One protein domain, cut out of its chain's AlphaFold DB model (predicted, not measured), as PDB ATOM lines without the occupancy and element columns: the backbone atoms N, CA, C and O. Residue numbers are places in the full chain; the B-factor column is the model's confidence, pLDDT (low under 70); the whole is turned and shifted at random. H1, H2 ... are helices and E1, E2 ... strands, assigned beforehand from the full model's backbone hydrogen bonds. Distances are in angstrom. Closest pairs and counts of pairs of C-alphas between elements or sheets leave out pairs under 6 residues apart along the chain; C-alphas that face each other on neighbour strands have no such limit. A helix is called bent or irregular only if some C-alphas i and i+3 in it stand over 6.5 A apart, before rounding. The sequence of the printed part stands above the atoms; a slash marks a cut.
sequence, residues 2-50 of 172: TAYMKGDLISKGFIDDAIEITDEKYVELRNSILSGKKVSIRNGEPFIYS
ATOM      1  N   THR A   2     146.501-265.862  34.101       55.50
ATOM      2  CA  THR A   2     146.313-264.616  33.345       55.50
ATOM      3  C   THR A   2     145.872-263.514  34.308       55.50
ATOM      4  O   THR A   2     144.914-263.699  35.060       55.50
ATOM      5  N   ALA A   3     146.617-262.410  34.365       62.34
ATOM      6  CA  ALA A   3     146.309-261.284  35.242       62.34
ATOM      7  C   ALA A   3     145.435-260.271  34.487       62.34
ATOM      8  O   ALA A   3     145.900-259.661  33.522       62.34
ATOM      9  N   TYR A   4     144.185-260.104  34.924       64.19
ATOM     10  CA  TYR A   4     143.248-259.129  34.354       64.19
ATOM     11  C   TYR A   4     143.591-257.708  34.825       64.19
ATOM     12  O   TYR A   4     144.070-257.530  35.952       64.19
ATOM     13  N   MET A   5     143.386-256.685  33.984       63.75
ATOM     14  CA  MET A   5     143.648-255.308  34.405       63.75
ATOM     15  C   MET A   5     142.585-254.827  35.394       63.75
ATOM     16  O   MET A   5     141.398-255.129  35.292       63.75
ATOM     17  N   LYS A   6     143.022-254.045  36.384       50.50
ATOM     18  CA  LYS A   6     142.131-253.442  37.375       50.50
ATOM     19  C   LYS A   6     141.214-252.431  36.676       50.50
ATOM     20  O   LYS A   6     141.691-251.381  36.259       50.50
ATOM     21  N   GLY A   7     139.922-252.743  36.601       60.66
ATOM     22  CA  GLY A   7     138.910-251.911  35.938       60.66
ATOM     23  C   GLY A   7     138.338-252.509  34.650       60.66
ATOM     24  O   GLY A   7     137.370-251.958  34.134       60.66
ATOM     25  N   ASP A   8     138.874-253.633  34.165       63.56
ATOM     26  CA  ASP A   8     138.239-254.387  33.085       63.56
ATOM     27  C   ASP A   8     136.901-254.968  33.589       63.56
ATOM     28  O   ASP A   8     136.853-255.586  34.655       63.56
ATOM     29  N   LEU A   9     135.815-254.805  32.824       68.50
ATOM     30  CA  LEU A   9     134.516-255.457  33.069       68.50
ATOM     31  C   LEU A   9     134.575-256.945  32.668       68.50
ATOM     32  O   LEU A   9     133.768-257.422  31.878       68.50
ATOM     33  N   ILE A  10     135.580-257.668  33.166       70.94
ATOM     34  CA  ILE A  10     135.835-259.071  32.838       70.94
ATOM     35  C   ILE A  10     135.547-259.920  34.063       70.94
ATOM     36  O   ILE A  10     136.058-259.678  35.156       70.94
ATOM     37  N   SER A  11     134.727-260.943  33.859       71.31
ATOM     38  CA  SER A  11     134.326-261.895  34.882       71.31
ATOM     39  C   SER A  11     134.674-263.304  34.434       71.31
ATOM     40  O   SER A  11     134.563-263.638  33.261       71.31
ATOM     41  N   LYS A  12     135.076-264.144  35.391       73.31
ATOM     42  CA  LYS A  12     135.195-265.596  35.179       73.31
ATOM     43  C   LYS A  12     133.860-266.331  35.307       73.31
ATOM     44  O   LYS A  12     133.787-267.513  34.999       73.31
ATOM     45  N   GLY A  13     132.843-265.666  35.850       71.50
ATOM     46  CA  GLY A  13     131.474-266.167  35.911       71.50
ATOM     47  C   GLY A  13     130.647-265.630  34.749       71.50
ATOM     48  O   GLY A  13     130.934-264.544  34.247       71.50
ATOM     49  N   PHE A  14     129.616-266.382  34.373       74.50
ATOM     50  CA  PHE A  14     128.657-265.990  33.344       74.50
ATOM     51  C   PHE A  14     127.960-264.667  33.701       74.50
ATOM     52  O   PHE A  14     127.591-264.448  34.857       74.50
ATOM     53  N   ILE A  15     127.795-263.799  32.704       81.56
ATOM     54  CA  ILE A  15     127.088-262.521  32.799       81.56
ATOM     55  C   ILE A  15     126.131-262.447  31.605       81.56
ATOM     56  O   ILE A  15     126.566-262.636  30.470       81.56
ATOM     57  N   ASP A  16     124.854-262.163  31.864       78.19
ATOM     58  CA  ASP A  16     123.862-261.926  30.809       78.19
ATOM     59  C   ASP A  16     124.286-260.744  29.921       78.19
ATOM     60  O   ASP A  16     124.783-259.730  30.414       78.19
ATOM     61  N   ASP A  17     124.095-260.887  28.606       78.62
ATOM     62  CA  ASP A  17     124.483-259.919  27.565       78.62
ATOM     63  C   ASP A  17     125.997-259.611  27.472       78.62
ATOM     64  O   ASP A  17     126.404-258.631  26.840       78.62
ATOM     65  N   ALA A  18     126.859-260.447  28.065       80.50
ATOM     66  CA  ALA A  18     128.307-260.341  27.900       80.50
ATOM     67  C   ALA A  18     128.812-261.047  26.630       80.50
ATOM     68  O   ALA A  18     128.255-262.042  26.173       80.50
ATOM     69  N   ILE A  19     129.926-260.548  26.089       78.31
ATOM     70  CA  ILE A  19     130.670-261.211  25.013       78.31
ATOM     71  C   ILE A  19     131.639-262.207  25.654       78.31
ATOM     72  O   ILE A  19     132.576-261.804  26.347       78.31
ATOM     73  N   GLU A  20     131.415-263.498  25.424       83.62
ATOM     74  CA  GLU A  20     132.328-264.545  25.877       83.62
ATOM     75  C   GLU A  20     133.574-264.586  24.982       83.62
ATOM     76  O   GLU A  20     133.484-264.593  23.755       83.62
ATOM     77  N   ILE A  21     134.753-264.603  25.603       82.44
ATOM     78  CA  ILE A  21     136.039-264.728  24.917       82.44
ATOM     79  C   ILE A  21     136.926-265.729  25.647       82.44
ATOM     80  O   ILE A  21     136.835-265.883  26.865       82.44
ATOM     81  N   THR A  22     137.832-266.372  24.914       84.12
ATOM     82  CA  THR A  22     138.843-267.238  25.526       84.12
ATOM     83  C   THR A  22     139.917-266.419  26.244       84.12
ATOM     84  O   THR A  22     140.144-265.242  25.941       84.12
ATOM     85  N   ASP A  23     140.634-267.057  27.172       83.31
ATOM     86  CA  ASP A  23     141.787-266.441  27.837       83.31
ATOM     87  C   ASP A  23     142.866-266.020  26.815       83.31
ATOM     88  O   ASP A  23     143.474-264.957  26.968       83.31
ATOM     89  N   GLU A  24     143.088-266.796  25.744       84.56
ATOM     90  CA  GLU A  24     144.016-266.419  24.668       84.56
ATOM     91  C   GLU A  24     143.556-265.147  23.952       84.56
ATOM     92  O   GLU A  24     144.359-264.233  23.736       84.56
ATOM     93  N   LYS A  25     142.257-265.057  23.634       82.69
ATOM     94  CA  LYS A  25     141.693-263.891  22.954       82.69
ATOM     95  C   LYS A  25     141.773-262.649  23.835       82.69
ATOM     96  O   LYS A  25     142.112-261.574  23.344       82.69
ATOM     97  N   TYR A  26     141.564-262.791  25.145       84.00
ATOM     98  CA  TYR A  26     141.788-261.700  26.093       84.00
ATOM     99  C   TYR A  26     143.232-261.181  26.044       84.00
ATOM    100  O   TYR A  26     143.450-259.971  25.961       84.00
ATOM    101  N   VAL A  27     144.227-262.073  26.065       85.06
ATOM    102  CA  VAL A  27     145.644-261.680  26.008       85.06
ATOM    103  C   VAL A  27     145.970-260.957  24.697       85.06
ATOM    104  O   VAL A  27     146.661-259.936  24.721       85.06
ATOM    105  N   GLU A  28     145.449-261.439  23.569       84.62
ATOM    106  CA  GLU A  28     145.610-260.806  22.253       84.62
ATOM    107  C   GLU A  28     145.032-259.380  22.227       84.62
ATOM    108  O   GLU A  28     145.721-258.427  21.839       84.62
ATOM    109  N   LEU A  29     143.788-259.218  22.697       83.06
ATOM    110  CA  LEU A  29     143.102-257.926  22.779       83.06
ATOM    111  C   LEU A  29     143.856-256.965  23.699       83.06
ATOM    112  O   LEU A  29     144.147-255.833  23.314       83.06
ATOM    113  N   ARG A  30     144.244-257.433  24.887       83.25
ATOM    114  CA  ARG A  30     144.996-256.651  25.872       83.25
ATOM    115  C   ARG A  30     146.322-256.148  25.304       83.25
ATOM    116  O   ARG A  30     146.642-254.968  25.446       83.25
ATOM    117  N   ASN A  31     147.097-257.020  24.662       84.06
ATOM    118  CA  ASN A  31     148.381-256.645  24.068       84.06
ATOM    119  C   ASN A  31     148.195-255.649  22.915       84.06
ATOM    120  O   ASN A  31     148.969-254.702  22.785       84.06
ATOM    121  N   SER A  32     147.131-255.815  22.131       81.12
ATOM    122  CA  SER A  32     146.778-254.897  21.048       81.12
ATOM    123  C   SER A  32     146.402-253.508  21.572       81.12
ATOM    124  O   SER A  32     146.946-252.516  21.085       81.12
ATOM    125  N   ILE A  33     145.570-253.422  22.615       81.06
ATOM    126  CA  ILE A  33     145.222-252.156  23.284       81.06
ATOM    127  C   ILE A  33     146.478-251.472  23.838       81.06
ATOM    128  O   ILE A  33     146.681-250.279  23.620       81.06
ATOM    129  N   LEU A  34     147.364-252.228  24.497       82.69
ATOM    130  CA  LEU A  34     148.638-251.709  25.007       82.69
ATOM    131  C   LEU A  34     149.560-251.187  23.896       82.69
ATOM    132  O   LEU A  34     150.327-250.256  24.130       82.69
ATOM    133  N   SER A  35     149.468-251.745  22.687       80.69
ATOM    134  CA  SER A  35     150.173-251.252  21.496       80.69
ATOM    135  C   SER A  35     149.495-250.051  20.814       80.69
ATOM    136  O   SER A  35     149.937-249.619  19.754       80.69
ATOM    137  N   GLY A  36     148.425-249.504  21.404       78.12
ATOM    138  CA  GLY A  36     147.686-248.351  20.881       78.12
ATOM    139  C   GLY A  36     146.617-248.690  19.840       78.12
ATOM    140  O   GLY A  36     146.035-247.778  19.250       78.12
ATOM    141  N   LYS A  37     146.329-249.977  19.605       78.38
ATOM    142  CA  LYS A  37     145.259-250.392  18.690       78.38
ATOM    143  C   LYS A  37     143.894-250.220  19.352       78.38
ATOM    144  O   LYS A  37     143.736-250.420  20.555       78.38
ATOM    145  N   LYS A  38     142.889-249.874  18.548       77.06
ATOM    146  CA  LYS A  38     141.490-249.808  18.985       77.06
ATOM    147  C   LYS A  38     140.811-251.151  18.724       77.06
ATOM    148  O   LYS A  38     141.042-251.763  17.686       77.06
ATOM    149  N   VAL A  39     139.975-251.578  19.664       76.06
ATOM    150  CA  VAL A  39     139.135-252.777  19.547       76.06
ATOM    151  C   VAL A  39     137.706-252.325  19.256       76.06
ATOM    152  O   VAL A  39     137.210-251.407  19.909       76.06
ATOM    153  N   SER A  40     137.061-252.947  18.277       80.19
ATOM    154  CA  SER A  40     135.642-252.768  17.958       80.19
ATOM    155  C   SER A  40     134.896-254.100  18.079       80.19
ATOM    156  O   SER A  40     135.503-255.131  18.354       80.19
ATOM    157  N   ILE A  41     133.574-254.080  17.911       80.12
ATOM    158  CA  ILE A  41     132.754-255.295  17.824       80.12
ATOM    159  C   ILE A  41     132.321-255.463  16.367       80.12
ATOM    160  O   ILE A  41     131.805-254.517  15.769       80.12
ATOM    161  N   ARG A  42     132.507-256.660  15.806       79.88
ATOM    162  CA  ARG A  42     132.022-257.049  14.476       79.88
ATOM    163  C   ARG A  42     131.350-258.413  14.595       79.88
ATOM    164  O   ARG A  42     131.946-259.335  15.132       79.88
ATOM    165  N   ASN A  43     130.105-258.529  14.132       81.75
ATOM    166  CA  ASN A  43     129.308-259.764  14.215       81.75
ATOM    167  C   ASN A  43     129.194-260.357  15.638       81.75
ATOM    168  O   ASN A  43     129.136-261.568  15.800       81.75
ATOM    169  N   GLY A  44     129.159-259.507  16.671       77.94
ATOM    170  CA  GLY A  44     129.061-259.943  18.070       77.94
ATOM    171  C   GLY A  44     130.394-260.336  18.717       77.94
ATOM    172  O   GLY A  44     130.408-260.633  19.906       77.94
ATOM    173  N   GLU A  45     131.511-260.267  17.987       81.62
ATOM    174  CA  GLU A  45     132.832-260.645  18.495       81.62
ATOM    175  C   GLU A  45     133.815-259.463  18.519       81.62
ATOM    176  O   GLU A  45     133.702-258.535  17.704       81.62
ATOM    177  N   PRO A  46     134.810-259.463  19.429       80.88
ATOM    178  CA  PRO A  46     135.831-258.429  19.460       80.88
ATOM    179  C   PRO A  46     136.754-258.539  18.249       80.88
ATOM    180  O   PRO A  46     137.389-259.567  18.005       80.88
ATOM    181  N   PHE A  47     136.884-257.432  17.533       81.19
ATOM    182  CA  PHE A  47     137.639-257.324  16.299       81.19
ATOM    183  C   PHE A  47     138.712-256.240  16.435       81.19
ATOM    184  O   PHE A  47     138.452-255.133  16.915       81.19
ATOM    185  N   ILE A  48     139.938-256.561  16.023       78.56
ATOM    186  CA  ILE A  48     141.039-255.599  15.949       78.56
ATOM    187  C   ILE A  48     141.218-255.241  14.487       78.56
ATOM    188  O   ILE A  48     141.574-256.088  13.675       78.56
ATOM    189  N   TYR A  49     141.019-253.970  14.177       75.25
ATOM    190  CA  TYR A  49     141.257-253.452  12.843       75.25
ATOM    191  C   TYR A  49     142.737-253.085  12.687       75.25
ATOM    192  O   TYR A  49     143.227-252.210  13.407       75.25
ATOM    193  N   SER A  50     143.464-253.751  11.782       78.12
ATOM    194  CA  SER A  50     144.861-253.388  11.498       78.12
ATOM    195  C   SER A  50     144.980-252.057  10.756       78.12
ATOM    196  O   SER A  50     145.961-251.343  10.954       78.12
TER     197      SER A  50
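This is residues 2 to 50 of the 172 residues of an uncharacterized protein of Methylophaga aminisulfidivorans (UniProt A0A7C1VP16). Read from the first printed residue, this small domain is a wide loop of residues 2 to 22, then one helix, H1, then a small two-stranded hairpin of E1 and E2. After H1 the chain folds back through a tight link, and the hairpin lies near H1, while the loop swings out as a broad arc with no named element. The printed part has 49 residues, with one named helix and two named strands in the order H1, E1, E2; the sheet's order is E1 - E2, antiparallel. The class is mixed, helices and strands, though under half of the residues are in named elements. The whole is compact, with a radius of gyration of the C-alphas of 11.0 A and spans of 30 by 27 by 18 A.

Begin with residues 2 to 22, whose C-alphas lie 7 to 16 A from the mean of the C-alphas. Next comes H1, residues 23 to 34, in which every O i to N i+4 pair is within hydrogen-bond range. A tight link of 4 residues leads to E1, residues 39 to 42; its closest C-alphas with H1 are those of Val 39 and Ile 33, 7.2 A apart. Another tight link, of 2 residues, leads to E2, residues 45 to 48. E1 and E2 form a hairpin, antiparallel, with 133 degrees between their N-to-C directions. Look there for N 40 and O 47, 2.9 A apart, and N 45 and O 42, 3.0 A apart, both within hydrogen-bond range. The C-alphas of 41 and 46 face each other at 4.7 A. Between H1 and E2 the closest C-alphas are those of Leu 29 and Ile 48, 7.5 A apart, and the centres are 10.5 A apart.

Find C-alpha 23 at (141.787, -266.441, 27.837); from there H1 runs to C-alpha 34 at (148.638, -251.709, 25.007), 16.5 A away, and it is not bent. E1 begins at C-alpha 39 and measures 9.7 A from first to last C-alpha. E2 measures 10.0 A and ends with C-alpha 48 at (141.039, -255.599, 15.949).

The two C-alphas farthest apart are those of Gly 13 and Ser 50, at 30.6 A, while the first and last printed C-alphas, of Thr 2 and Ser 50, are 24.6 A apart. The printed part has no cut, and neither link between named elements is long. In the B-factor column you will find a mean pLDDT of 76.8 for the printed part of this model, with residues 2 to 9 under 70.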